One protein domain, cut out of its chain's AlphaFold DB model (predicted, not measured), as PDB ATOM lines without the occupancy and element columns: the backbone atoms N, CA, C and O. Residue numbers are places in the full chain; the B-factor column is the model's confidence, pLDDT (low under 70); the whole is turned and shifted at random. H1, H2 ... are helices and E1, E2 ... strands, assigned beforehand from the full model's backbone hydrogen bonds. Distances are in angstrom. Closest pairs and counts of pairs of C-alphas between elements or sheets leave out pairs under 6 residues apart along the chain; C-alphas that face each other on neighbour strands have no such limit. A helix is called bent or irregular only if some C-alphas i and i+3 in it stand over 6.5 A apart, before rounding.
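What this domain is: This is residues 12 to 204 of the 730 residues of an uncharacterized protein of Bradyrhizobium archetypum (UniProt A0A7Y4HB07). The domain is a long, twisted sheet of seven antiparallel strands, E2 to E8, with the 19-residue strand E6 running through most of the length; H1 packs on it over E4, H3 over E7, and H2 stands up from it beside H3. The hairpin of E6 and E7 reaches out at one end, E9 passes near its far part with E1 near E9, and residues 54 to 90 form a long loop with no named element. The printed part has 193 residues with three named helices and nine named strands; along the chain H1 lies between E1 and E2, H2 and H3 lie between E7 and E8, and E9 comes last; the sheet is branched, with E3, E4 and E6 each an antiparallel neighbour of E5, and the class is mixed, helices and strands. It is only just compact, close to loose, with a radius of gyration of the C-alphas of 19.2 A, and spans 60 by 47 by 33 A.

Where its parts are: In the sheet, E6 is residues 116 to 134, 53.2 A from C-alpha 116 at (61.758, 64.459, 7.102) to C-alpha 134 at (41.266, 111.107, 22.494), and it bends by 54 degrees at residue 119. E7 is residues 141 to 154, 36.6 A, and E5 is residues 103 to 113, 30.7 A. The shorter strands are E2, residues 37 to 40, E3, residues 49 to 53, E4, residues 91 to 95, and E8, residues 183 to 186. H1 is residues 18 to 30, 18.5 A; H2 is residues 156 to 162, 9.8 A; H3 is residues 170 to 181, 15.6 A. H3 is irregular, but only just: C-alphas 176 and 179 are 6.6 A apart. E1 is residues 12 to 16, with C-alpha 12 at (51.863, 104.471, 37.205), and E9 is residues 196 to 204, 22.1 A, ending with C-alpha 204 at (64.808, 100.327, 29.738).

How they stand to each other: E4, E5, E6 and E7 form a meander, each strand the antiparallel neighbour of the one before. E5 has E6 on one side, with N 105 and O 124 at 2.8 A, and on the other side both E4, beside residues 103 to 107, with N 92 and O 106 at 2.9 A, and E3, beside residues 109 to 113, with N 50 and O 112 at 2.9 A. E2 is an edge strand and the antiparallel neighbour of E3, with which it forms a hairpin, with N 38 and O 51 within hydrogen-bond range at 2.9 A. E6 and E7 have N 129 and O 147 at 3.0 A, and the edge strand E8 is beside E7, with N 146 and O 185 at 2.8 A. H1 is on the sheet at a height of 8.7 A, over E4 and slantwise to the strands at 34 degrees to E4 on the local plane; their closest C-alphas, Gly 18 and Val 93, are 4.8 A apart. H3 is on the sheet at a height of 8.2 A, over E7 and along the strands at 24 degrees to E7 on the local plane; the closest C-alphas are those of Leu 150 and Gln 178, 5.8 A. H2, at a height of 9.5 A, is over E6 and only just over E5, on which 3 of its C-alphas fall. H2 and residues 170 to 173 of H3 touch, the closest C-alphas being Val 158 and Lys 170, 6.1 A, at a steep tilt of 59 degrees, opposite ways. E1 and E9 pair with no named strand but are near each other; the closest C-alphas of E9 and E7 are those of Ala 197 and Leu 141, 5.8 A. Every O i to N i+4 pair is within hydrogen-bond range in H1 and H2, and 6 of 8 in H3.

The domain as a whole: The two C-alphas farthest apart, those of Ala 115 and Asp 137, are 61.1 A apart, and the printed part has no cut. The link from E3 to E4 is long, with 37 residues whose C-alphas lie 11 to 31 A from the mean; within it residues 55 to 56 pair with residues 84 to 85, parallel. The mean pLDDT of the printed part is 77.6, and 37 residues are under 70, among them residues 58 to 69 and residues 185 to 195.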
ATOM      1  N   VAL A  12      51.493 105.888  37.200       87.06
ATOM      2  CA  VAL A  12      51.863 104.471  37.205       87.06
ATOM      3  C   VAL A  12      53.063 104.220  36.288       87.06
ATOM      4  O   VAL A  12      53.095 104.662  35.136       87.06
ATOM      5  N   GLU A  13      54.015 103.430  36.786       91.44
ATOM      6  CA  GLU A  13      55.143 102.867  36.045       91.44
ATOM      7  C   GLU A  13      55.096 101.333  36.107       91.44
ATOM      8  O   GLU A  13      55.016 100.745  37.187       91.44
ATOM      9  N   VAL A  14      55.189 100.664  34.955       90.06
ATOM     10  CA  VAL A  14      55.289  99.198  34.866       90.06
ATOM     11  C   VAL A  14      56.523  98.819  34.068       90.06
ATOM     12  O   VAL A  14      56.659  99.226  32.921       90.06
ATOM     13  N   ALA A  15      57.412  98.009  34.632       92.81
ATOM     14  CA  ALA A  15      58.526  97.404  33.912       92.81
ATOM     15  C   ALA A  15      58.231  95.925  33.649       92.81
ATOM     16  O   ALA A  15      58.027  95.160  34.590       92.81
ATOM     17  N   MET A  16      58.227  95.531  32.376       91.75
ATOM     18  CA  MET A  16      57.989  94.157  31.922       91.75
ATOM     19  C   MET A  16      59.287  93.553  31.379       91.75
ATOM     20  O   MET A  16      59.866  94.072  30.420       91.75
ATOM     21  N   GLY A  17      59.744  92.465  31.991       91.25
ATOM     22  CA  GLY A  17      60.890  91.683  31.535       91.25
ATOM     23  C   GLY A  17      60.546  90.751  30.370       91.25
ATOM     24  O   GLY A  17      59.378  90.546  30.026       91.25
ATOM     25  N   GLY A  18      61.575  90.142  29.777       88.38
ATOM     26  CA  GLY A  18      61.427  89.231  28.636       88.38
ATOM     27  C   GLY A  18      60.470  88.068  28.907       88.38
ATOM     28  O   GLY A  18      59.604  87.768  28.089       88.38
ATOM     29  N   ARG A  19      60.537  87.473  30.102       86.19
ATOM     30  CA  ARG A  19      59.666  86.358  30.497       86.19
ATOM     31  C   ARG A  19      58.188  86.755  30.633       86.19
ATOM     32  O   ARG A  19      57.326  85.977  30.237       86.19
ATOM     33  N   TYR A  20      57.866  87.973  31.081       86.56
ATOM     34  CA  TYR A  20      56.477  88.466  31.059       86.56
ATOM     35  C   TYR A  20      55.956  88.566  29.619       86.56
ATOM     36  O   TYR A  20      54.872  88.076  29.304       86.56
ATOM     37  N   LEU A  21      56.765  89.131  28.716       85.44
ATOM     38  CA  LEU A  21      56.416  89.256  27.297       85.44
ATOM     39  C   LEU A  21      56.313  87.893  26.592       85.44
ATOM     40  O   LEU A  21      55.452  87.698  25.737       85.44
ATOM     41  N   GLN A  22      57.143  86.925  26.978       86.19
ATOM     42  CA  GLN A  22      57.033  85.536  26.536       86.19
ATOM     43  C   GLN A  22      55.672  84.943  26.917       86.19
ATOM     44  O   GLN A  22      55.024  84.322  26.077       86.19
ATOM     45  N   TYR A  23      55.212  85.158  28.152       84.75
ATOM     46  CA  TYR A  23      53.932  84.628  28.624       84.75
ATOM     47  C   TYR A  23      52.751  85.292  27.905       84.75
ATOM     48  O   TYR A  23      51.769  84.613  27.622       84.75
ATOM     49  N   LEU A  24      52.869  86.566  27.502       80.44
ATOM     50  CA  LEU A  24      51.849  87.228  26.669       80.44
ATOM     51  C   LEU A  24      51.662  86.490  25.344       80.44
ATOM     52  O   LEU A  24      50.537  86.229  24.919       80.44
ATOM     53  N   LEU A  25      52.772  86.130  24.699       78.56
ATOM     54  CA  LEU A  25      52.739  85.449  23.409       78.56
ATOM     55  C   LEU A  25      52.305  83.983  23.532       78.56
ATOM     56  O   LEU A  25      51.567  83.497  22.678       78.56
ATOM     57  N   LEU A  26      52.721  83.288  24.595       81.62
ATOM     58  CA  LEU A  26      52.263  81.926  24.880       81.62
ATOM     59  C   LEU A  26      50.757  81.884  25.155       81.62
ATOM     60  O   LEU A  26      50.075  80.994  24.657       81.62
ATOM     61  N   LEU A  27      50.216  82.873  25.869       82.38
ATOM     62  CA  LEU A  27      48.779  82.965  26.100       82.38
ATOM     63  C   LEU A  27      48.015  83.183  24.786       82.38
ATOM     64  O   LEU A  27      47.035  82.494  24.534       82.38
ATOM     65  N   ALA A  28      48.502  84.071  23.912       78.69
ATOM     66  CA  ALA A  28      47.909  84.294  22.590       78.69
ATOM     67  C   ALA A  28      47.923  83.030  21.704       78.69
ATOM     68  O   ALA A  28      47.016  82.812  20.898       78.69
ATOM     69  N   LEU A  29      48.939  82.178  21.854       79.00
ATOM     70  CA  LEU A  29      48.998  80.866  21.210       79.00
ATOM     71  C   LEU A  29      47.931  79.914  21.770       79.00
ATOM     72  O   LEU A  29      47.222  79.260  21.007       79.00
ATOM     73  N   GLU A  30      47.769  79.864  23.092       81.44
ATOM     74  CA  GLU A  30      46.786  78.995  23.751       81.44
ATOM     75  C   GLU A  30      45.338  79.403  23.485       81.44
ATOM     76  O   GLU A  30      44.454  78.548  23.486       81.44
ATOM     77  N   THR A  31      45.082  80.678  23.202       80.75
ATOM     78  CA  THR A  31      43.743  81.176  22.859       80.75
ATOM     79  C   THR A  31      43.411  81.079  21.370       80.75
ATOM     80  O   THR A  31      42.267  81.335  20.977       80.75
ATOM     81  N   GLY A  32      44.384  80.680  20.543       77.00
ATOM     82  CA  GLY A  32      44.246  80.572  19.091       77.00
ATOM     83  C   GLY A  32      44.342  81.905  18.341       77.00
ATOM     84  O   GLY A  32      43.986  81.952  17.167       77.00
ATOM     85  N   GLU A  33      44.823  82.974  18.987       75.06
ATOM     86  CA  GLU A  33      45.149  84.254  18.324       75.06
ATOM     87  C   GLU A  33      46.452  84.154  17.515       75.06
ATOM     88  O   GLU A  33      46.687  84.898  16.558       75.06
ATOM     89  N   LEU A  34      47.324  83.218  17.899       71.38
ATOM     90  CA  LEU A  34      48.478  82.792  17.121       71.38
ATOM     91  C   LEU A  34      48.280  81.346  16.650       71.38
ATOM     92  O   LEU A  34      48.018  80.474  17.479       71.38
ATOM     93  N   PRO A  35      48.428  81.057  15.344       69.44
ATOM     94  CA  PRO A  35      48.329  79.690  14.853       69.44
ATOM     95  C   PRO A  35      49.487  78.851  15.407       69.44
ATOM     96  O   PRO A  35      50.649  79.223  15.257       69.44
ATOM     97  N   THR A  36      49.175  77.705  16.012       73.31
ATOM     98  CA  THR A  36      50.167  76.736  16.519       73.31
ATOM     99  C   THR A  36      50.897  76.005  15.394       73.31
ATOM    100  O   THR A  36      52.040  75.572  15.562       73.31
ATOM    101  N   GLU A  37      50.257  75.903  14.229       77.19
ATOM    102  CA  GLU A  37      50.809  75.286  13.034       77.19
ATOM    103  C   GLU A  37      50.398  76.015  11.749       77.19
ATOM    104  O   GLU A  37      49.336  76.630  11.658       77.19
ATOM    105  N   ALA A  38      51.239  75.913  10.723       73.00
ATOM    106  CA  ALA A  38      50.948  76.386   9.378       73.00
ATOM    107  C   ALA A  38      51.454  75.373   8.349       73.00
ATOM    108  O   ALA A  38      52.513  74.771   8.519       73.00
ATOM    109  N   THR A  39      50.713  75.187   7.256       76.25
ATOM    110  CA  THR A  39      51.133  74.311   6.157       76.25
ATOM    111  C   THR A  39      51.308  75.118   4.884       76.25
ATOM    112  O   THR A  39      50.383  75.789   4.431       76.25
ATOM    113  N   PHE A  40      52.488  75.013   4.277       70.44
ATOM    114  CA  PHE A  40      52.824  75.696   3.033       70.44
ATOM    115  C   PHE A  40      53.060  74.677   1.923       70.44
ATOM    116  O   PHE A  40      53.778  73.690   2.106       70.44
ATOM    117  N   THR A  41      52.498  74.937   0.745       72.75
ATOM    118  CA  THR A  41      52.801  74.170  -0.468       72.75
ATOM    119  C   THR A  41      53.752  74.998  -1.329       72.75
ATOM    120  O   THR A  41      53.392  76.118  -1.683       72.75
ATOM    121  N   PRO A  42      54.953  74.495  -1.666       66.50
ATOM    122  CA  PRO A  42      55.895  75.228  -2.507       66.50
ATOM    123  C   PRO A  42      55.315  75.583  -3.885       66.50
ATOM    124  O   PRO A  42      54.625  74.764  -4.507       66.50
ATOM    125  N   ASP A  43      55.656  76.772  -4.387       55.06
ATOM    126  CA  ASP A  43      55.302  77.210  -5.738       55.06
ATOM    127  C   ASP A  43      55.912  76.248  -6.775       55.06
ATOM    128  O   ASP A  43      57.126  76.043  -6.820       55.06
ATOM    129  N   GLY A  44      55.061  75.615  -7.592       61.22
ATOM    130  CA  GLY A  44      55.465  74.581  -8.560       61.22
ATOM    131  C   GLY A  44      55.140  73.133  -8.161       61.22
ATOM    132  O   GLY A  44      55.392  72.223  -8.950       61.22
ATOM    133  N   GLY A  45      54.527  72.915  -6.992       62.88
ATOM    134  CA  GLY A  45      54.081  71.599  -6.519       62.88
ATOM    135  C   GLY A  45      55.145  70.829  -5.722       62.88
ATOM    136  O   GLY A  45      56.346  71.038  -5.866       62.88
ATOM    137  N   GLY A  46      54.700  69.930  -4.837       66.12
ATOM    138  CA  GLY A  46      55.567  69.125  -3.971       66.12
ATOM    139  C   GLY A  46      54.886  68.721  -2.663       66.12
ATOM    140  O   GLY A  46      53.741  69.094  -2.416       66.12
ATOM    141  N   ASN A  47      55.594  67.958  -1.818       72.88
ATOM    142  CA  ASN A  47      55.098  67.617  -0.481       72.88
ATOM    143  C   ASN A  47      54.905  68.899   0.347       72.88
ATOM    144  O   ASN A  47      55.868  69.677   0.431       72.88
ATOM    145  N   PRO A  48      53.730  69.094   0.974       77.50
ATOM    146  CA  PRO A  48      53.494  70.205   1.884       77.50
ATOM    147  C   PRO A  48      54.529  70.227   3.009       77.50
ATOM    148  O   PRO A  48      54.975  69.176   3.481       77.50
ATOM    149  N   ILE A  49      54.916  71.431   3.418       74.69
ATOM    150  CA  ILE A  49      55.776  71.671   4.572       74.69
ATOM    151  C   ILE A  49      54.865  72.107   5.711       74.69
ATOM    152  O   ILE A  49      54.290  73.194   5.652       74.69
ATOM    153  N   LYS A  50      54.734  71.255   6.728       80.56
ATOM    154  CA  LYS A  50      54.076  71.605   7.987       80.56
ATOM    155  C   LYS A  50      55.099  72.289   8.893       80.56
ATOM    156  O   LYS A  50      56.210  71.786   9.041       80.56
ATOM    157  N   VAL A  51      54.728  73.424   9.463       77.38
ATOM    158  CA  VAL A  51      55.502  74.203  10.428       77.38
ATOM    159  C   VAL A  51      54.724  74.185  11.731       77.38
ATOM    160  O   VAL A  51      53.579  74.618  11.740       77.38
ATOM    161  N   GLU A  52      55.317  73.681  12.805       83.69
ATOM    162  CA  GLU A  52      54.699  73.630  14.134       83.69
ATOM    163  C   GLU A  52      55.554  74.450  15.102       83.69
ATOM    164  O   GLU A  52      56.774  74.273  15.143       83.69
ATOM    165  N   LEU A  53      54.938  75.351  15.865       82.56
ATOM    166  CA  LEU A  53      55.633  76.117  16.901       82.56
ATOM    167  C   LEU A  53      55.991  75.199  18.071       82.56
ATOM    168  O   LEU A  53      55.149  74.439  18.550       82.56
ATOM    169  N   LEU A  54      57.241  75.270  18.528       82.69
ATOM    170  CA  LEU A  54      57.695  74.549  19.710       82.69
ATOM    171  C   LEU A  54      57.494  75.414  20.955       82.69
ATOM    172  O   LEU A  54      57.870  76.585  20.966       82.69
ATOM    173  N   VAL A  55      56.926  74.826  22.008       79.94
ATOM    174  CA  VAL A  55      56.701  75.510  23.292       79.94
ATOM    175  C   VAL A  55      57.582  74.938  24.409       79.94
ATOM    176  O   VAL A  55      57.948  73.755  24.351       79.94
ATOM    177  N   PRO A  56      57.937  75.751  25.423       76.38
ATOM    178  CA  PRO A  56      58.731  75.299  26.561       76.38
ATOM    179  C   PRO A  56      58.058  74.163  27.341       76.38
ATOM    180  O   PRO A  56      56.838  74.136  27.505       76.38
ATOM    181  N   GLU A  57      58.864  73.216  27.827       70.56
ATOM    182  CA  GLU A  57      58.391  72.090  28.648       70.56
ATOM    183  C   GLU A  57      58.042  72.518  30.089       70.56
ATOM    184  O   GLU A  57      57.199  71.898  30.729       70.56
ATOM    185  N   ASP A  58      58.626  73.612  30.591       64.88
ATOM    186  CA  ASP A  58      58.459  74.114  31.965       64.88
ATOM    187  C   ASP A  58      57.133  74.860  32.218       64.88
ATOM    188  O   ASP A  58      56.964  75.491  33.264       64.88
ATOM    189  N   LEU A  59      56.188  74.776  31.279       66.31
ATOM    190  CA  LEU A  59      54.860  75.378  31.381       66.31
ATOM    191  C   LEU A  59      53.819  74.479  32.073       66.31
ATOM    192  O   LEU A  59      52.664  74.889  32.201       66.31
ATOM    193  N   GLU A  60      54.173  73.247  32.453       56.78
ATOM    194  CA  GLU A  60      53.249  72.353  33.154       56.78
ATOM    195  C   GLU A  60      53.247  72.530  34.681       56.78
ATOM    196  O   GLU A  60      54.300  72.734  35.301       56.78
ATOM    197  N   PRO A  61      52.069  72.370  35.316       51.03
ATOM    198  CA  PRO A  61      51.984  72.226  36.760       51.03
ATOM    199  C   PRO A  61      52.799  71.007  37.214       51.03
ATOM    200  O   PRO A  61      52.514  69.879  36.825       51.03
ATOM    201  N   ASP A  62      53.811  71.219  38.058       46.00
ATOM    202  CA  ASP A  62      54.508  70.125  38.736       46.00
ATOM    203  C   ASP A  62      53.573  69.561  39.823       46.00
ATOM    204  O   ASP A  62      53.291  70.270  40.791       46.00
ATOM    205  N   PRO A  63      53.108  68.300  39.719       43.81
ATOM    206  CA  PRO A  63      52.161  67.717  40.671       43.81
ATOM    207  C   PRO A  63      52.733  67.546  42.093       43.81
ATOM    208  O   PRO A  63      51.996  67.194  43.013       43.81
ATOM    209  N   SER A  64      54.034  67.783  42.294       41.53
ATOM    210  CA  SER A  64      54.711  67.749  43.597       41.53
ATOM    211  C   SER A  64      54.982  69.136  44.204       41.53
ATOM    212  O   SER A  64      55.368  69.229  45.373       41.53
ATOM    213  N   SER A  65      54.739  70.212  43.450       42.28
ATOM    214  CA  SER A  65      54.946  71.603  43.858       42.28
ATOM    215  C   SER A  65      53.602  72.310  44.029       42.28
ATOM    216  O   SER A  65      52.781  72.326  43.122       42.28
ATOM    217  N   LYS A  66      53.392  72.991  45.165       39.66
ATOM    218  CA  LYS A  66      52.232  73.887  45.365       39.66
ATOM    219  C   LYS A  66      52.242  75.122  44.447       39.66
ATOM    220  O   LYS A  66      51.320  75.921  44.496       39.66
ATOM    221  N   ILE A  67      53.291  75.298  43.647       40.28
ATOM    222  CA  ILE A  67      53.417  76.355  42.647       40.28
ATOM    223  C   ILE A  67      53.529  75.652  41.299       40.28
ATOM    224  O   ILE A  67      54.586  75.102  40.969       40.28
ATOM    225  N   ALA A  68      52.439  75.639  40.537       48.03
ATOM    226  CA  ALA A  68      52.448  75.164  39.163       48.03
ATOM    227  C   ALA A  68      53.433  76.007  38.336       48.03
ATOM    228  O   ALA A  68      53.337  77.235  38.321       48.03
ATOM    229  N   LYS A  69      54.418  75.403  37.666       64.38
ATOM    230  CA  LYS A  69      55.320  76.184  36.812       64.38
ATOM    231  C   LYS A  69      54.546  76.600  35.556       64.38
ATOM    232  O   LYS A  69      53.847  75.798  34.954       64.38
ATOM    233  N   GLY A  70      54.588  77.885  35.218       73.38
ATOM    234  CA  GLY A  70      53.972  78.428  34.003       73.38
ATOM    235  C   GLY A  70      52.463  78.678  34.038       73.38
ATOM    236  O   GLY A  70      52.066  79.828  33.882       73.38
ATOM    237  N   ARG A  71      51.626  77.650  34.231       81.62
ATOM    238  CA  ARG A  71      50.151  77.738  34.111       81.62
ATOM    239  C   ARG A  71      49.422  77.504  35.428       81.62
ATOM    240  O   ARG A  71      49.927  76.782  36.279       81.62
ATOM    241  N   THR A  72      48.222  78.060  35.578       81.44
ATOM    242  CA  THR A  72      47.291  77.731  36.679       81.44
ATOM    243  C   THR A  72      46.155  76.800  36.254       81.44
ATOM    244  O   THR A  72      45.294  76.459  37.052       81.44
ATOM    245  N   TYR A  73      46.134  76.378  34.990       80.06
ATOM    246  CA  TYR A  73      45.083  75.539  34.426       80.06
ATOM    247  C   TYR A  73      45.653  74.411  33.566       80.06
ATOM    248  O   TYR A  73      46.766  74.507  33.043       80.06
ATOM    249  N   ALA A  74      44.863  73.347  33.414       78.25
ATOM    250  CA  ALA A  74      45.124  72.274  32.463       78.25
ATOM    251  C   ALA A  74      44.695  72.686  31.046       78.25
ATOM    252  O   ALA A  74      43.729  73.439  30.888       78.25
ATOM    253  N   LEU A  75      45.420  72.188  30.043       77.88
ATOM    254  CA  LEU A  75      45.047  72.331  28.635       77.88
ATOM    255  C   LEU A  75      43.881  71.398  28.294       77.88
ATOM    256  O   LEU A  75      43.654  70.398  28.975       77.88
ATOM    257  N   ASP A  76      43.140  71.738  27.243       77.44
ATOM    258  CA  ASP A  76      42.068  70.890  26.731       77.44
ATOM    259  C   ASP A  76      42.630  69.682  25.961       77.44
ATOM    260  O   ASP A  76      43.298  69.846  24.939       77.44
ATOM    261  N   ASP A  77      42.305  68.467  26.416       69.62
ATOM    262  CA  ASP A  77      42.760  67.199  25.817       69.62
ATOM    263  C   ASP A  77      42.316  67.013  24.349       69.62
ATOM    264  O   ASP A  77      42.866  66.184  23.619       69.62
ATOM    265  N   GLY A  78      41.282  67.741  23.909       69.12
ATOM    266  CA  GLY A  78      40.739  67.695  22.552       69.12
ATOM    267  C   GLY A  78      41.384  68.692  21.586       69.12
ATOM    268  O   GLY A  78      41.083  68.650  20.387       69.12
ATOM    269  N   ALA A  79      42.257  69.578  22.070       73.69
ATOM    270  CA  ALA A  79      42.869  70.624  21.266       73.69
ATOM    271  C   ALA A  79      44.201  70.201  20.616       73.69
ATOM    272  O   ALA A  79      44.945  69.386  21.164       73.69
ATOM    273  N   PRO A  80      44.561  70.769  19.444       69.62
ATOM    274  CA  PRO A  80      45.887  70.576  18.865       69.62
ATOM    275  C   PRO A  80      46.960  71.189  19.773       69.62
ATOM    276  O   PRO A  80      47.121  72.412  19.814       69.62
ATOM    277  N   GLU A  81      47.707  70.353  20.493       69.69
ATOM    278  CA  GLU A  81      48.799  70.837  21.334       69.69
ATOM    279  C   GLU A  81      50.054  71.158  20.507       69.69
ATOM    280  O   GLU A  81      50.506  70.330  19.704       69.69
ATOM    281  N   PRO A  82      50.674  72.333  20.719       72.00
ATOM    282  CA  PRO A  82      51.976  72.624  20.143       72.00
ATOM    283  C   PRO A  82      53.025  71.638  20.695       72.00
ATOM    284  O   PRO A  82      53.066  71.380  21.903       72.00
ATOM    285  N   PRO A  83      53.903  71.074  19.845       75.44
ATOM    286  CA  PRO A  83      54.917  70.138  20.299       75.44
ATOM    287  C   PRO A  83      55.852  70.775  21.335       75.44
ATOM    288  O   PRO A  83      56.375  71.873  21.152       75.44
ATOM    289  N   ARG A  84      56.104  70.053  22.427       75.62
ATOM    290  CA  ARG A  84      56.983  70.513  23.508       75.62
ATOM    291  C   ARG A  84      58.446  70.255  23.182       75.62
ATOM    292  O   ARG A  84      58.780  69.306  22.461       75.62
ATOM    293  N   TRP A  85      59.321  71.094  23.724       74.69
ATOM    294  CA  TRP A  85      60.754  70.986  23.489       74.69
ATOM    295  C   TRP A  85      61.571  71.398  24.720       74.69
ATOM    296  O   TRP A  85      61.427  72.498  25.243       74.69
ATOM    297  N   SER A  86      62.439  70.494  25.174       66.25
ATOM    298  CA  SER A  86      63.139  70.577  26.466       66.25
ATOM    299  C   SER A  86      64.539  71.200  26.403       66.25
ATOM    300  O   SER A  86      65.210  71.341  27.421       66.25
ATOM    301  N   THR A  87      65.029  71.542  25.208       61.75
ATOM    302  CA  THR A  87      66.410  72.006  24.978       61.75
ATOM    303  C   THR A  87      66.430  73.376  24.290       61.75
ATOM    304  O   THR A  87      65.769  73.553  23.283       61.75
ATOM    305  N   ASN A  88      67.247  74.333  24.742       56.78
ATOM    306  CA  ASN A  88      67.426  75.665  24.116       56.78
ATOM    307  C   ASN A  88      66.266  76.677  24.250       56.78
ATOM    308  O   ASN A  88      66.156  77.513  23.361       56.78
ATOM    309  N   ASP A  89      65.433  76.618  25.299       67.06
ATOM    310  CA  ASP A  89      64.334  77.575  25.548       67.06
ATOM    311  C   ASP A  89      63.556  77.918  24.259       67.06
ATOM    312  O   ASP A  89      63.771  78.962  23.643       67.06
ATOM    313  N   PRO A  90      62.670  77.016  23.786       71.19
ATOM    314  CA  PRO A  90      62.131  77.035  22.419       71.19
ATOM    315  C   PRO A  90      61.309  78.286  22.071       71.19
ATOM    316  O   PRO A  90      60.939  78.489  20.914       71.19
ATOM    317  N   PHE A  91      61.030  79.112  23.073       79.88
ATOM    318  CA  PHE A  91      60.330  80.370  22.960       79.88
ATOM    319  C   PHE A  91      60.982  81.369  23.918       79.88
ATOM    320  O   PHE A  91      60.835  81.230  25.129       79.88
ATOM    321  N   MET A  92      61.673  82.385  23.402       86.00
ATOM    322  CA  MET A  92      62.287  83.440  24.217       86.00
ATOM    323  C   MET A  92      61.940  84.826  23.699       86.00
ATOM    324  O   MET A  92      61.783  85.026  22.495       86.00
ATOM    325  N   VAL A  93      61.872  85.794  24.612       89.25
ATOM    326  CA  VAL A  93      61.703  87.208  24.277       89.25
ATOM    327  C   VAL A  93      62.783  88.020  24.980       89.25
ATOM    328  O   VAL A  93      62.932  87.935  26.194       89.25
ATOM    329  N   GLU A  94      63.516  88.822  24.217       92.12
ATOM    330  CA  GLU A  94      64.549  89.733  24.710       92.12
ATOM    331  C   GLU A  94      64.159  91.179  24.381       92.12
ATOM    332  O   GLU A  94      63.754  91.469  23.256       92.12
ATOM    333  N   VAL A  95      64.306  92.102  25.333       92.81
ATOM    334  CA  VAL A  95      64.127  93.542  25.085       92.81
ATOM    335  C   VAL A  95      65.431  94.142  24.559       92.81
ATOM    336  O   VAL A  95      66.494  93.941  25.141       92.81
ATOM    337  N   LEU A  96      65.353  94.929  23.483       93.25
ATOM    338  CA  LEU A  96      66.508  95.446  22.744       93.25
ATOM    339  C   LEU A  96      66.674  96.973  22.908       93.25
ATOM    340  O   LEU A  96      66.316  97.745  22.014       93.25
ATOM    341  N   PRO A  97      67.265  97.466  24.014       88.31
ATOM    342  CA  PRO A  97      67.284  98.897  24.335       88.31
ATOM    343  C   PRO A  97      68.084  99.762  23.350       88.31
ATOM    344  O   PRO A  97      67.790 100.945  23.206       88.31
ATOM    345  N   ALA A  98      69.080  99.189  22.668       88.75
ATOM    346  CA  ALA A  98      69.992  99.913  21.778       88.75
ATOM    347  C   ALA A  98      69.719  99.692  20.277       88.75
ATOM    348  O   ALA A  98      70.482 100.185  19.445       88.75
ATOM    349  N   GLN A  99      68.679  98.931  19.920       87.75
ATOM    350  CA  GLN A  99      68.365  98.598  18.528       87.75
ATOM    351  C   GLN A  99      67.130  99.356  18.026       87.75
ATOM    352  O   GLN A  99      66.402  99.972  18.805       87.75
ATOM    353  N   ALA A 100      66.914  99.324  16.706       87.31
ATOM    354  CA  ALA A 100      65.704  99.870  16.093       87.31
ATOM    355  C   ALA A 100      64.459  99.069  16.500       87.31
ATOM    356  O   ALA A 100      63.447  99.663  16.845       87.31
ATOM    357  N   ALA A 101      64.568  97.738  16.523       91.06
ATOM    358  CA  ALA A 101      63.549  96.875  17.105       91.06
ATOM    359  C   ALA A 101      63.475  97.041  18.622       91.06
ATOM    360  O   ALA A 101      64.465  97.397  19.274       91.06
ATOM    361  N   ASP A 102      62.298  96.769  19.172       91.81
ATOM    362  CA  ASP A 102      62.054  96.884  20.602       91.81
ATOM    363  C   ASP A 102      62.224  95.559  21.319       91.81
ATOM    364  O   ASP A 102      62.788  95.527  22.415       91.81
ATOM    365  N   VAL A 103      61.821  94.468  20.672       92.88
ATOM    366  CA  VAL A 103      61.996  93.111  21.186       92.88
ATOM    367  C   VAL A 103      62.497  92.163  20.102       92.88
ATOM    368  O   VAL A 103      62.188  92.319  18.918       92.88
ATOM    369  N   LYS A 104      63.260  91.149  20.513       93.56
ATOM    370  CA  LYS A 104      63.563  89.966  19.709       93.56
ATOM    371  C   LYS A 104      62.791  88.786  20.270       93.56
ATOM    372  O   LYS A 104      62.978  88.428  21.428       93.56
ATOM    373  N   VAL A 105      61.961  88.167  19.441       90.50
ATOM    374  CA  VAL A 105      61.279  86.912  19.764       90.50
ATOM    375  C   VAL A 105      62.014  85.783  19.058       90.50
ATOM    376  O   VAL A 105      62.042  85.736  17.830       90.50
ATOM    377  N   THR A 106      62.621  84.876  19.812       89.88
ATOM    378  CA  THR A 106      63.235  83.665  19.267       89.88
ATOM    379  C   THR A 106      62.259  82.510  19.403       89.88
ATOM    380  O   THR A 106      61.897  82.118  20.508       89.88
ATOM    381  N   LEU A 107      61.841  81.980  18.257       86.00
ATOM    382  CA  LEU A 107      60.920  80.861  18.134       86.00
ATOM    383  C   LEU A 107      61.653  79.671  17.538       86.00
ATOM    384  O   LEU A 107      62.327  79.800  16.514       86.00
ATOM    385  N   PHE A 108      61.468  78.498  18.121       86.50
ATOM    386  CA  PHE A 108      61.834  77.249  17.478       86.50
ATOM    387  C   PHE A 108      60.611  76.657  16.788       86.50
ATOM    388  O   PHE A 108      59.517  76.599  17.345       86.50
ATOM    389  N   VAL A 109      60.800  76.207  15.553       84.06
ATOM    390  CA  VAL A 109      59.755  75.561  14.760       84.06
ATOM    391  C   VAL A 109      60.194  74.172  14.337       84.06
ATOM    392  O   VAL A 109      61.347  73.952  13.960       84.06
ATOM    393  N   ARG A 110      59.252  73.234  14.358       85.81
ATOM    394  CA  ARG A 110      59.394  71.920  13.740       85.81
ATOM    395  C   ARG A 110      58.884  71.987  12.309       85.81
ATOM    396  O   ARG A 110      57.715  72.264  12.064       85.81
ATOM    397  N   LEU A 111      59.771  71.711  11.365       83.88
ATOM    398  CA  LEU A 111      59.475  71.584   9.947       83.88
ATOM    399  C   LEU A 111      59.311  70.108   9.599       83.88
ATOM    400  O   LEU A 111      60.258  69.334   9.741       83.88
ATOM    401  N   THR A 112      58.144  69.736   9.085       82.38
ATOM    402  CA  THR A 112      57.846  68.376   8.623       82.38
ATOM    403  C   THR A 112      57.542  68.383   7.128       82.38
ATOM    404  O   THR A 112      56.622  69.061   6.672       82.38
ATOM    405  N   ARG A 113      58.307  67.610   6.346       81.00
ATOM    406  CA  ARG A 113      58.122  67.431   4.894       81.00
ATOM    407  C   ARG A 113      58.176  65.946   4.539       81.00
ATOM    408  O   ARG A 113      59.250  65.359   4.391       81.00
ATOM    409  N   GLY A 114      57.015  65.315   4.374       78.88
ATOM    410  CA  GLY A 114      56.941  63.856   4.240       78.88
ATOM    411  C   GLY A 114      57.484  63.167   5.500       78.88
ATOM    412  O   GLY A 114      56.987  63.422   6.586       78.88
ATOM    413  N   ALA A 115      58.514  62.325   5.365       75.62
ATOM    414  CA  ALA A 115      59.166  61.655   6.500       75.62
ATOM    415  C   ALA A 115      60.319  62.461   7.138       75.62
ATOM    416  O   ALA A 115      60.925  62.004   8.104       75.62
ATOM    417  N   GLN A 116      60.675  63.624   6.579       78.62
ATOM    418  CA  GLN A 116      61.758  64.459   7.102       78.62
ATOM    419  C   GLN A 116      61.222  65.420   8.160       78.62
ATOM    420  O   GLN A 116      60.252  66.130   7.897       78.62
ATOM    421  N   VAL A 117      61.887  65.464   9.316       80.81
ATOM    422  CA  VAL A 117      61.588  66.378  10.423       80.81
ATOM    423  C   VAL A 117      62.867  67.122  10.798       80.81
ATOM    424  O   VAL A 117      63.907  66.494  10.997       80.81
ATOM    425  N   ALA A 118      62.800  68.447  10.890       84.12
ATOM    426  CA  ALA A 118      63.900  69.293  11.341       84.12
ATOM    427  C   ALA A 118      63.378  70.361  12.302       84.12
ATOM    428  O   ALA A 118      62.340  70.955  12.039       84.12
ATOM    429  N   ASN A 119      64.108  70.633  13.383       85.50
ATOM    430  CA  ASN A 119      63.801  71.754  14.269       85.50
ATOM    431  C   ASN A 119      64.787  72.880  13.989       85.50
ATOM    432  O   ASN A 119      65.996  72.640  13.942       85.50
ATOM    433  N   VAL A 120      64.273  74.082  13.767       87.31
ATOM    434  CA  VAL A 120      65.073  75.256  13.410       87.31
ATOM    435  C   VAL A 120      64.607  76.461  14.211       87.31
ATOM    436  O   VAL A 120      63.419  76.599  14.489       87.31
ATOM    437  N   ASP A 121      65.541  77.329  14.573       88.56
ATOM    438  CA  ASP A 121      65.245  78.619  15.182       88.56
ATOM    439  C   ASP A 121      64.945  79.687  14.122       88.56
ATOM    440  O   ASP A 121      65.463  79.676  12.997       88.56
ATOM    441  N   MET A 122      64.111  80.630  14.530       87.06
ATOM    442  CA  MET A 122      63.770  81.850  13.825       87.06
ATOM    443  C   MET A 122      63.719  82.977  14.853       87.06
ATOM    444  O   MET A 122      62.934  82.924  15.799       87.06
ATOM    445  N   GLY A 123      64.545  84.003  14.677       90.31
ATOM    446  CA  GLY A 123      64.411  85.241  15.433       90.31
ATOM    447  C   GLY A 123      63.574  86.250  14.664       90.31
ATOM    448  O   GLY A 123      63.773  86.458  13.469       90.31
ATOM    449  N   LEU A 124      62.636  86.875  15.361       90.44
ATOM    450  CA  LEU A 124      61.758  87.924  14.866       90.44
ATOM    451  C   LEU A 124      62.097  89.217  15.605       90.44
ATOM    452  O   LEU A 124      61.998  89.269  16.830       90.44
ATOM    453  N   PHE A 125      62.489  90.255  14.877       94.12
ATOM    454  CA  PHE A 125      62.750  91.577  15.440       94.12
ATOM    455  C   PHE A 125      61.497  92.431  15.289       94.12
ATOM    456  O   PHE A 125      61.122  92.786  14.170       94.12
ATOM    457  N   ILE A 126      60.848  92.738  16.410       91.50
ATOM    458  CA  ILE A 126      59.540  93.393  16.444       91.50
ATOM    459  C   ILE A 126      59.695  94.813  16.997       91.50
ATOM    460  O   ILE A 126      60.289  95.020  18.058       91.50
ATOM    461  N   GLY A 127      59.174  95.786  16.255       92.25
ATOM    462  CA  GLY A 127      58.899  97.138  16.728       92.25
ATOM    463  C   GLY A 127      57.517  97.206  17.374       92.25
ATOM    464  O   GLY A 127      56.582  96.548  16.916       92.25
ATOM    465  N   ILE A 128      57.402  97.979  18.448       89.12
ATOM    466  CA  ILE A 128      56.190  98.148  19.241       89.12
ATOM    467  C   ILE A 128      55.892  99.642  19.337       89.12
ATOM    468  O   ILE A 128      56.671 100.406  19.907       89.12
ATOM    469  N   THR A 129      54.734 100.065  18.838       88.62
ATOM    470  CA  THR A 129      54.261 101.447  18.994       88.62
ATOM    471  C   THR A 129      52.868 101.473  19.609       88.62
ATOM    472  O   THR A 129      52.068 100.571  19.378       88.62
ATOM    473  N   ILE A 130      52.571 102.502  20.404       85.00
ATOM    474  CA  ILE A 130      51.197 102.788  20.832       85.00
ATOM    475  C   ILE A 130      50.670 103.929  19.984       85.00
ATOM    476  O   ILE A 130      51.266 105.006  19.970       85.00
ATOM    477  N   ASP A 131      49.513 103.689  19.386       85.50
ATOM    478  CA  ASP A 131      48.659 104.732  18.851       85.50
ATOM    479  C   ASP A 131      47.477 104.921  19.800       85.50
ATOM    480  O   ASP A 131      46.879 103.954  20.272       85.50
ATOM    481  N   SER A 132      47.141 106.169  20.100       82.69
ATOM    482  CA  SER A 132      46.014 106.497  20.968       82.69
ATOM    483  C   SER A 132      45.232 107.672  20.409       82.69
ATOM    484  O   SER A 132      45.834 108.662  19.983       82.69
ATOM    485  N   GLU A 133      43.908 107.591  20.467       81.44
ATOM    486  CA  GLU A 133      43.010 108.676  20.079       81.44
ATOM    487  C   GLU A 133      42.276 109.212  21.312       81.44
ATOM    488  O   GLU A 133      41.909 108.424  22.188       81.44
ATOM    489  N   PRO A 134      42.061 110.536  21.415       79.19
ATOM    490  CA  PRO A 134      41.266 111.107  22.494       79.19
ATOM    491  C   PRO A 134      39.805 110.648  22.403       79.19
ATOM    492  O   PRO A 134      39.294 110.380  21.316       79.19
ATOM    493  N   ASP A 135      39.139 110.563  23.551       75.38
ATOM    494  CA  ASP A 135      37.712 110.257  23.632       75.38
ATOM    495  C   ASP A 135      36.869 111.434  23.108       75.38
ATOM    496  O   ASP A 135      37.346 112.557  22.921       75.38
ATOM    497  N   THR A 136      35.594 111.168  22.853       75.75
ATOM    498  CA  THR A 136      34.595 112.111  22.343       75.75
ATOM    499  C   THR A 136      34.408 113.348  23.222       75.75
ATOM    500  O   THR A 136      34.056 114.407  22.700       75.75
ATOM    501  N   ASP A 137      34.673 113.240  24.525       70.69
ATOM    502  CA  ASP A 137      34.642 114.348  25.483       70.69
ATOM    503  C   ASP A 137      35.973 115.124  25.576       70.69
ATOM    504  O   ASP A 137      36.009 116.226  26.126       70.69
ATOM    505  N   GLY A 138      37.057 114.588  25.003       70.38
ATOM    506  CA  GLY A 138      38.404 115.155  25.038       70.38
ATOM    507  C   GLY A 138      39.113 115.086  26.398       70.38
ATOM    508  O   GLY A 138      40.181 115.683  26.534       70.38
ATOM    509  N   ILE A 139      38.547 114.392  27.392       70.00
ATOM    510  CA  ILE A 139      39.083 114.296  28.763       70.00
ATOM    511  C   ILE A 139      40.018 113.081  28.902       70.00
ATOM    512  O   ILE A 139      40.979 113.123  29.675       70.00
ATOM    513  N   GLY A 140      39.773 112.021  28.125       75.94
ATOM    514  CA  GLY A 140      40.522 110.764  28.159       75.94
ATOM    515  C   GLY A 140      40.973 110.248  26.799       75.94
ATOM    516  O   GLY A 140      40.836 110.922  25.779       75.94
ATOM    517  N   LEU A 141      41.503 109.025  26.790       75.38
ATOM    518  CA  LEU A 141      41.734 108.254  25.568       75.38
ATOM    519  C   LEU A 141      40.485 107.431  25.224       75.38
ATOM    520  O   LEU A 141      40.022 106.637  26.039       75.38
ATOM    521  N   GLY A 142      39.966 107.604  24.008       70.06
ATOM    522  CA  GLY A 142      38.817 106.865  23.476       70.06
ATOM    523  C   GLY A 142      39.219 105.559  22.796       70.06
ATOM    524  O   GLY A 142      38.435 104.614  22.737       70.06
ATOM    525  N   SER A 143      40.456 105.477  22.302       76.94
ATOM    526  CA  SER A 143      41.032 104.231  21.805       76.94
ATOM    527  C   SER A 143      42.533 104.170  22.079       76.94
ATOM    528  O   SER A 143      43.239 105.179  22.038       76.94
ATOM    529  N   ILE A 144      43.023 102.967  22.374       75.50
ATOM    530  CA  ILE A 144      44.448 102.659  22.501       75.50
ATOM    531  C   ILE A 144      44.700 101.417  21.653       75.50
ATOM    532  O   ILE A 144      44.020 100.402  21.806       75.50
ATOM    533  N   THR A 145      45.667 101.501  20.750       79.06
ATOM    534  CA  THR A 145      46.051 100.419  19.846       79.06
ATOM    535  C   THR A 145      47.547 100.176  19.957       79.06
ATOM    536  O   THR A 145      48.354 101.071  19.711       79.06
ATOM    537  N   LEU A 146      47.922  98.948  20.303       79.75
ATOM    538  CA  LEU A 146      49.300  98.488  20.256       79.75
ATOM    539  C   LEU A 146      49.602  97.954  18.860       79.75
ATOM    540  O   LEU A 146      49.036  96.943  18.446       79.75
ATOM    541  N   LYS A 147      50.519  98.596  18.148       85.38
ATOM    542  CA  LYS A 147      50.977  98.133  16.841       85.38
ATOM    543  C   LYS A 147      52.255  97.336  16.990       85.38
ATOM    544  O   LYS A 147      53.227  97.805  17.583       85.38
ATOM    545  N   LEU A 148      52.240  96.133  16.433       85.56
ATOM    546  CA  LEU A 148      53.406  95.269  16.326       85.56
ATOM    547  C   LEU A 148      53.853  95.238  14.867       85.56
ATOM    548  O   LEU A 148      53.071  94.876  13.988       85.56
ATOM    549  N   GLU A 149      55.111  95.580  14.613       91.12
ATOM    550  CA  GLU A 149      55.702  95.576  13.275       91.12
ATOM    551  C   GLU A 149      56.922  94.655  13.228       91.12
ATOM    552  O   GLU A 149      57.883  94.831  13.972       91.12
ATOM    553  N   LEU A 150      56.918  93.676  12.325       90.38
ATOM    554  CA  LEU A 150      58.086  92.855  12.038       90.38
ATOM    555  C   LEU A 150      59.081  93.646  11.178       90.38
ATOM    556  O   LEU A 150      58.872  93.845   9.976       90.38
ATOM    557  N   LEU A 151      60.184  94.055  11.803       93.75
ATOM    558  CA  LEU A 151      61.233  94.868  11.188       93.75
ATOM    559  C   LEU A 151      62.319  94.017  10.530       93.75
ATOM    560  O   LEU A 151      62.852  94.395   9.487       93.75
ATOM    561  N   ASP A 152      62.667  92.879  11.135       94.06
ATOM    562  CA  ASP A 152      63.684  91.980  10.597       94.06
ATOM    563  C   ASP A 152      63.503  90.526  11.066       94.06
ATOM    564  O   ASP A 152      62.778  90.247  12.021       94.06
ATOM    565  N   ILE A 153      64.192  89.595  10.400       90.50
ATOM    566  CA  ILE A 153      64.252  88.171  10.758       90.50
ATOM    567  C   ILE A 153      65.689  87.629  10.755       90.50
ATOM    568  O   ILE A 153      66.502  87.983   9.897       90.50
ATOM    569  N   ASP A 154      66.012  86.726  11.675       91.38
ATOM    570  CA  ASP A 154      67.269  85.968  11.686       91.38
ATOM    571  C   ASP A 154      67.056  84.491  12.071       91.38
ATOM    572  O   ASP A 154      65.927  83.997  12.115       91.38
ATOM    573  N   GLY A 155      68.153  83.761  12.275       86.81
ATOM    574  CA  GLY A 155      68.135  82.360  12.696       86.81
ATOM    575  C   GLY A 155      68.312  81.353  11.561       86.81
ATOM    576  O   GLY A 155      68.442  81.697  10.378       86.81
ATOM    577  N   ASN A 156      68.349  80.072  11.926       86.12
ATOM    578  CA  ASN A 156      68.617  78.992  10.975       86.12
ATOM    579  C   ASN A 156      67.534  78.827   9.908       86.12
ATOM    580  O   ASN A 156      67.851  78.369   8.808       86.12
ATOM    581  N   LEU A 157      66.292  79.246  10.169       81.94
ATOM    582  CA  LEU A 157      65.237  79.226   9.156       81.94
ATOM    583  C   LEU A 157      65.617  80.045   7.912       81.94
ATOM    584  O   LEU A 157      65.384  79.595   6.789       81.94
ATOM    585  N   VAL A 158      66.263  81.204   8.088       83.38
ATOM    586  CA  VAL A 158      66.718  82.051   6.972       83.38
ATOM    587  C   VAL A 158      67.777  81.324   6.139       83.38
ATOM    588  O   VAL A 158      67.721  81.337   4.908       83.38
ATOM    589  N   ASN A 159      68.705  80.626   6.800       84.69
ATOM    590  CA  ASN A 159      69.742  79.832   6.135       84.69
ATOM    591  C   ASN A 159      69.136  78.652   5.358       84.69
ATOM    592  O   ASN A 159      69.510  78.394   4.212       84.69
ATOM    593  N   VAL A 160      68.163  77.960   5.959       78.12
ATOM    594  CA  VAL A 160      67.445  76.845   5.328       78.12
ATOM    595  C   VAL A 160      66.656  77.324   4.113       78.12
ATOM    596  O   VAL A 160      66.733  76.688   3.062       78.12
ATOM    597  N   ALA A 161      65.955  78.454   4.217       75.38
ATOM    598  CA  ALA A 161      65.196  79.054   3.121       75.38
ATOM    599  C   ALA A 161      66.106  79.478   1.951       75.38
ATOM    600  O   ALA A 161      65.814  79.168   0.792       75.38
ATOM    601  N   ALA A 162      67.263  80.079   2.245       79.56
ATOM    602  CA  ALA A 162      68.261  80.448   1.240       79.56
ATOM    603  C   ALA A 162      68.908  79.232   0.548       79.56
ATOM    604  O   ALA A 162      69.383  79.343  -0.579       79.56
ATOM    605  N   SER A 163      68.921  78.066   1.203       78.62
ATOM    606  CA  SER A 163      69.457  76.818   0.639       78.62
ATOM    607  C   SER A 163      68.464  76.032  -0.234       78.62
ATOM    608  O   SER A 163      68.850  75.036  -0.848       78.62
ATOM    609  N   GLN A 164      67.191  76.453  -0.302       71.06
ATOM    610  CA  GLN A 164      66.177  75.805  -1.142       71.06
ATOM    611  C   GLN A 164      66.480  75.976  -2.639       71.06
ATOM    612  O   GLN A 164      67.298  76.795  -3.050       71.06
ATOM    613  N   THR A 165      65.822  75.180  -3.484       72.31
ATOM    614  CA  THR A 165      65.876  75.336  -4.946       72.31
ATOM    615  C   THR A 165      64.447  75.427  -5.498       72.31
ATOM    616  O   THR A 165      63.756  74.407  -5.496       72.31
ATOM    617  N   PRO A 166      64.001  76.608  -5.976       75.25
ATOM    618  CA  PRO A 166      64.743  77.877  -6.008       75.25
ATOM    619  C   PRO A 166      65.018  78.454  -4.596       75.25
ATOM    620  O   PRO A 166      64.224  78.204  -3.687       75.25
ATOM    621  N   PRO A 167      66.130  79.197  -4.390       76.25
ATOM    622  CA  PRO A 167      66.416  79.875  -3.121       76.25
ATOM    623  C   PRO A 167      65.338  80.893  -2.770       76.25
ATOM    624  O   PRO A 167      64.922  81.652  -3.645       76.25
ATOM    625  N   VAL A 168      64.953  80.967  -1.496       76.44
ATOM    626  CA  VAL A 168      64.053  82.011  -0.986       76.44
ATOM    627  C   VAL A 168      64.897  83.080  -0.279       76.44
ATOM    628  O   VAL A 168      65.473  82.795   0.775       76.44
ATOM    629  N   PRO A 169      65.028  84.304  -0.828       84.38
ATOM    630  CA  PRO A 169      65.784  85.377  -0.189       84.38
ATOM    631  C   PRO A 169      65.159  85.811   1.142       84.38
ATOM    632  O   PRO A 169      63.937  85.839   1.284       84.38
ATOM    633  N   LYS A 170      65.992  86.269   2.089       86.19
ATOM    634  CA  LYS A 170      65.542  86.811   3.386       86.19
ATOM    635  C   LYS A 170      64.453  87.882   3.235       86.19
ATOM    636  O   LYS A 170      63.480  87.862   3.974       86.19
ATOM    637  N   SER A 171      64.590  88.786   2.263       87.38
ATOM    638  CA  SER A 171      63.607  89.847   2.005       87.38
ATOM    639  C   SER A 171      62.250  89.312   1.543       87.38
ATOM    640  O   SER A 171      61.223  89.888   1.881       87.38
ATOM    641  N   GLU A 172      62.235  88.212   0.785       84.44
ATOM    642  CA  GLU A 172      60.990  87.564   0.362       84.44
ATOM    643  C   GLU A 172      60.328  86.844   1.541       84.44
ATOM    644  O   GLU A 172      59.119  86.955   1.730       84.44
ATOM    645  N   LEU A 173      61.118  86.148   2.366       79.94
ATOM    646  CA  LEU A 173      60.623  85.501   3.580       79.94
ATOM    647  C   LEU A 173      60.043  86.525   4.568       79.94
ATOM    648  O   LEU A 173      58.946  86.321   5.077       79.94
ATOM    649  N   LEU A 174      60.733  87.650   4.778       85.38
ATOM    650  CA  LEU A 174      60.253  88.762   5.600       85.38
ATOM    651  C   LEU A 174      58.922  89.313   5.067       85.38
ATOM    652  O   LEU A 174      57.964  89.416   5.827       85.38
ATOM    653  N   ALA A 175      58.825  89.578   3.760       85.19
ATOM    654  CA  ALA A 175      57.594  90.069   3.137       85.19
ATOM    655  C   ALA A 175      56.423  89.071   3.232       85.19
ATOM    656  O   ALA A 175      55.268  89.484   3.273       85.19
ATOM    657  N   LYS A 176      56.704  87.761   3.282       79.19
ATOM    658  CA  LYS A 176      55.690  86.713   3.502       79.19
ATOM    659  C   LYS A 176      55.249  86.618   4.967       79.19
ATOM    660  O   LYS A 176      54.095  86.289   5.224       79.19
ATOM    661  N   LEU A 177      56.143  86.903   5.911       79.62
ATOM    662  CA  LEU A 177      55.872  86.844   7.350       79.62
ATOM    663  C   LEU A 177      55.206  88.116   7.893       79.62
ATOM    664  O   LEU A 177      54.378  88.026   8.797       79.62
ATOM    665  N   GLN A 178      55.517  89.284   7.326       84.69
ATOM    666  CA  GLN A 178      54.971  90.573   7.760       84.69
ATOM    667  C   GLN A 178      53.432  90.593   7.828       84.69
ATOM    668  O   GLN A 178      52.922  90.943   8.883       84.69
ATOM    669  N   PRO A 179      52.662  90.147   6.813       79.69
ATOM    670  CA  PRO A 179      51.196  90.137   6.893       79.69
ATOM    671  C   PRO A 179      50.612  89.202   7.964       79.69
ATOM    672  O   PRO A 179      49.438  89.322   8.289       79.69
ATOM    673  N   VAL A 180      51.396  88.242   8.467       74.06
ATOM    674  CA  VAL A 180      50.971  87.271   9.493       74.06
ATOM    675  C   VAL A 180      51.313  87.771  10.902       74.06
ATOM    676  O   VAL A 180      50.589  87.511  11.866       74.06
ATOM    677  N   ILE A 181      52.442  88.468  11.040       77.81
ATOM    678  CA  ILE A 181      52.945  88.938  12.334       77.81
ATOM    679  C   ILE A 181      52.461  90.353  12.632       77.81
ATOM    680  O   ILE A 181      52.015  90.588  13.758       77.81
ATOM    681  N   ASN A 182      52.509  91.257  11.647       82.94
ATOM    682  CA  ASN A 182      52.083  92.640  11.818       82.94
ATOM    683  C   ASN A 182      50.613  92.671  12.211       82.94
ATOM    684  O   ASN A 182      49.763  92.095  11.528       82.94
ATOM    685  N   ARG A 183      50.327  93.333  13.326       79.75
ATOM    686  CA  ARG A 183      48.983  93.377  13.888       79.75
ATOM    687  C   ARG A 183      48.793  94.616  14.735       79.75
ATOM    688  O   ARG A 183      49.714  95.055  15.424       79.75
ATOM    689  N   ASP A 184      47.555  95.070  14.725       79.56
ATOM    690  CA  ASP A 184      47.050  96.105  15.602       79.56
ATOM    691  C   ASP A 184      46.240  95.394  16.689       79.56
ATOM    692  O   ASP A 184      45.242  94.728  16.406       79.56
ATOM    693  N   LEU A 185      46.713  95.468  17.928       69.31
ATOM    694  CA  LEU A 185      46.034  94.905  19.085       69.31
ATOM    695  C   LEU A 185      45.275  96.028  19.781       69.31
ATOM    696  O   LEU A 185      45.875  96.975  20.292       69.31
ATOM    697  N   SER A 186      43.949  95.913  19.802       67.31
ATOM    698  CA  SER A 186      43.120  96.810  20.600       67.31
ATOM    699  C   SER A 186      43.447  96.618  22.078       67.31
ATOM    700  O   SER A 186      43.416  95.503  22.594       67.31
ATOM    701  N   MET A 187      43.742  97.722  22.753       64.06
ATOM    702  CA  MET A 187      43.923  97.801  24.198       64.06
ATOM    703  C   MET A 187      42.672  98.385  24.867       64.06
ATOM    704  O   MET A 187      42.777  98.972  25.934       64.06
ATOM    705  N   ALA A 188      41.487  98.240  24.260       55.31
ATOM    706  CA  ALA A 188      40.234  98.785  24.795       55.31
ATOM    707  C   ALA A 188      39.898  98.286  26.219       55.31
ATOM    708  O   ALA A 188      39.223  98.989  26.968       55.31
ATOM    709  N   ASP A 189      40.404  97.109  26.603       50.72
ATOM    710  CA  ASP A 189      40.258  96.567  27.959       50.72
ATOM    711  C   ASP A 189      41.278  97.157  28.962       50.72
ATOM    712  O   ASP A 189      41.073  97.044  30.173       50.72
ATOM    713  N   LEU A 190      42.360  97.820  28.516       50.50
ATOM    714  CA  LEU A 190      43.185  98.633  29.418       50.50
ATOM    715  C   LEU A 190      42.418  99.896  29.789       50.50
ATOM    716  O   LEU A 190      42.301 100.833  29.004       50.50
ATOM    717  N   GLY A 191      41.940  99.926  31.030       45.25
ATOM    718  CA  GLY A 191      41.178 101.050  31.551       45.25
ATOM    719  C   GLY A 191      39.697 100.971  31.205       45.25
ATOM    720  O   GLY A 191      39.113 102.011  30.901       45.25
ATOM    721  N   THR A 192      39.089  99.777  31.279       40.12
ATOM    722  CA  THR A 192      37.629  99.583  31.216       40.12
ATOM    723  C   THR A 192      36.917 100.662  32.041       40.12
ATOM    724  O   THR A 192      36.932 100.618  33.269       40.12
ATOM    725  N   GLY A 193      36.348 101.664  31.359       44.84
ATOM    726  CA  GLY A 193      35.789 102.878  31.969       44.84
ATOM    727  C   GLY A 193      36.457 104.206  31.576       44.84
ATOM    728  O   GLY A 193      36.119 105.223  32.173       44.84
ATOM    729  N   GLY A 194      37.395 104.219  30.618       49.78
ATOM    730  CA  GLY A 194      37.969 105.447  30.056       49.78
ATOM    731  C   GLY A 194      38.888 106.197  31.018       49.78
ATOM    732  O   GLY A 194      38.953 107.411  30.969       49.78
ATOM    733  N   ARG A 195      39.579 105.509  31.938       65.62
ATOM    734  CA  ARG A 195      40.345 106.158  33.026       65.62
ATOM    735  C   ARG A 195      41.797 106.497  32.694       65.62
ATOM    736  O   ARG A 195      42.527 106.906  33.592       65.62
ATOM    737  N   ILE A 196      42.235 106.329  31.451       76.75
ATOM    738  CA  ILE A 196      43.613 106.624  31.040       76.75
ATOM    739  C   ILE A 196      43.636 107.968  30.312       76.75
ATOM    740  O   ILE A 196      42.982 108.134  29.286       76.75
ATOM    741  N   ALA A 197      44.410 108.914  30.842       80.25
ATOM    742  CA  ALA A 197      44.621 110.228  30.238       80.25
ATOM    743  C   ALA A 197      45.776 110.207  29.226       80.25
ATOM    744  O   ALA A 197      45.738 110.883  28.201       80.25
ATOM    745  N   LEU A 198      46.836 109.452  29.531       85.25
ATOM    746  CA  LEU A 198      48.038 109.368  28.706       85.25
ATOM    747  C   LEU A 198      48.748 108.035  28.927       85.25
ATOM    748  O   LEU A 198      48.801 107.540  30.052       85.25
ATOM    749  N   ILE A 199      49.345 107.496  27.864       86.38
ATOM    750  CA  ILE A 199      50.088 106.238  27.890       86.38
ATOM    751  C   ILE A 199      51.337 106.324  27.006       86.38
ATOM    752  O   ILE A 199      51.297 106.888  25.912       86.38
ATOM    753  N   HIS A 200      52.455 105.761  27.466       88.88
ATOM    754  CA  HIS A 200      53.705 105.724  26.707       88.88
ATOM    755  C   HIS A 200      54.530 104.465  26.964       88.88
ATOM    756  O   HIS A 200      54.506 103.909  28.061       88.88
ATOM    757  N   PHE A 201      55.359 104.102  25.978       89.44
ATOM    758  CA  PHE A 201      56.409 103.094  26.123       89.44
ATOM    759  C   PHE A 201      57.811 103.696  26.140       89.44
ATOM    760  O   PHE A 201      58.109 104.675  25.452       89.44
ATOM    761  N   LYS A 202      58.707 103.042  26.879       91.56
ATOM    762  CA  LYS A 202      60.148 103.285  26.818       91.56
ATOM    763  C   LYS A 202      60.916 101.985  27.010       91.56
ATOM    764  O   LYS A 202      60.626 101.208  27.914       91.56
ATOM    765  N   LYS A 203      61.966 101.796  26.217       93.75
ATOM    766  CA  LYS A 203      62.946 100.731  26.448       93.75
ATOM    767  C   LYS A 203      63.863 101.088  27.605       93.75
ATOM    768  O   LYS A 203      64.457 102.167  27.626       93.75
ATOM    769  N   LEU A 204      63.998 100.166  28.544       93.88
ATOM    770  CA  LEU A 204      64.808 100.327  29.738       93.88
ATOM    771  C   LEU A 204      66.025  99.418  29.618       93.88
ATOM    772  O   LEU A 204      65.905  98.214  29.399       93.88
TER     773      LEU A 204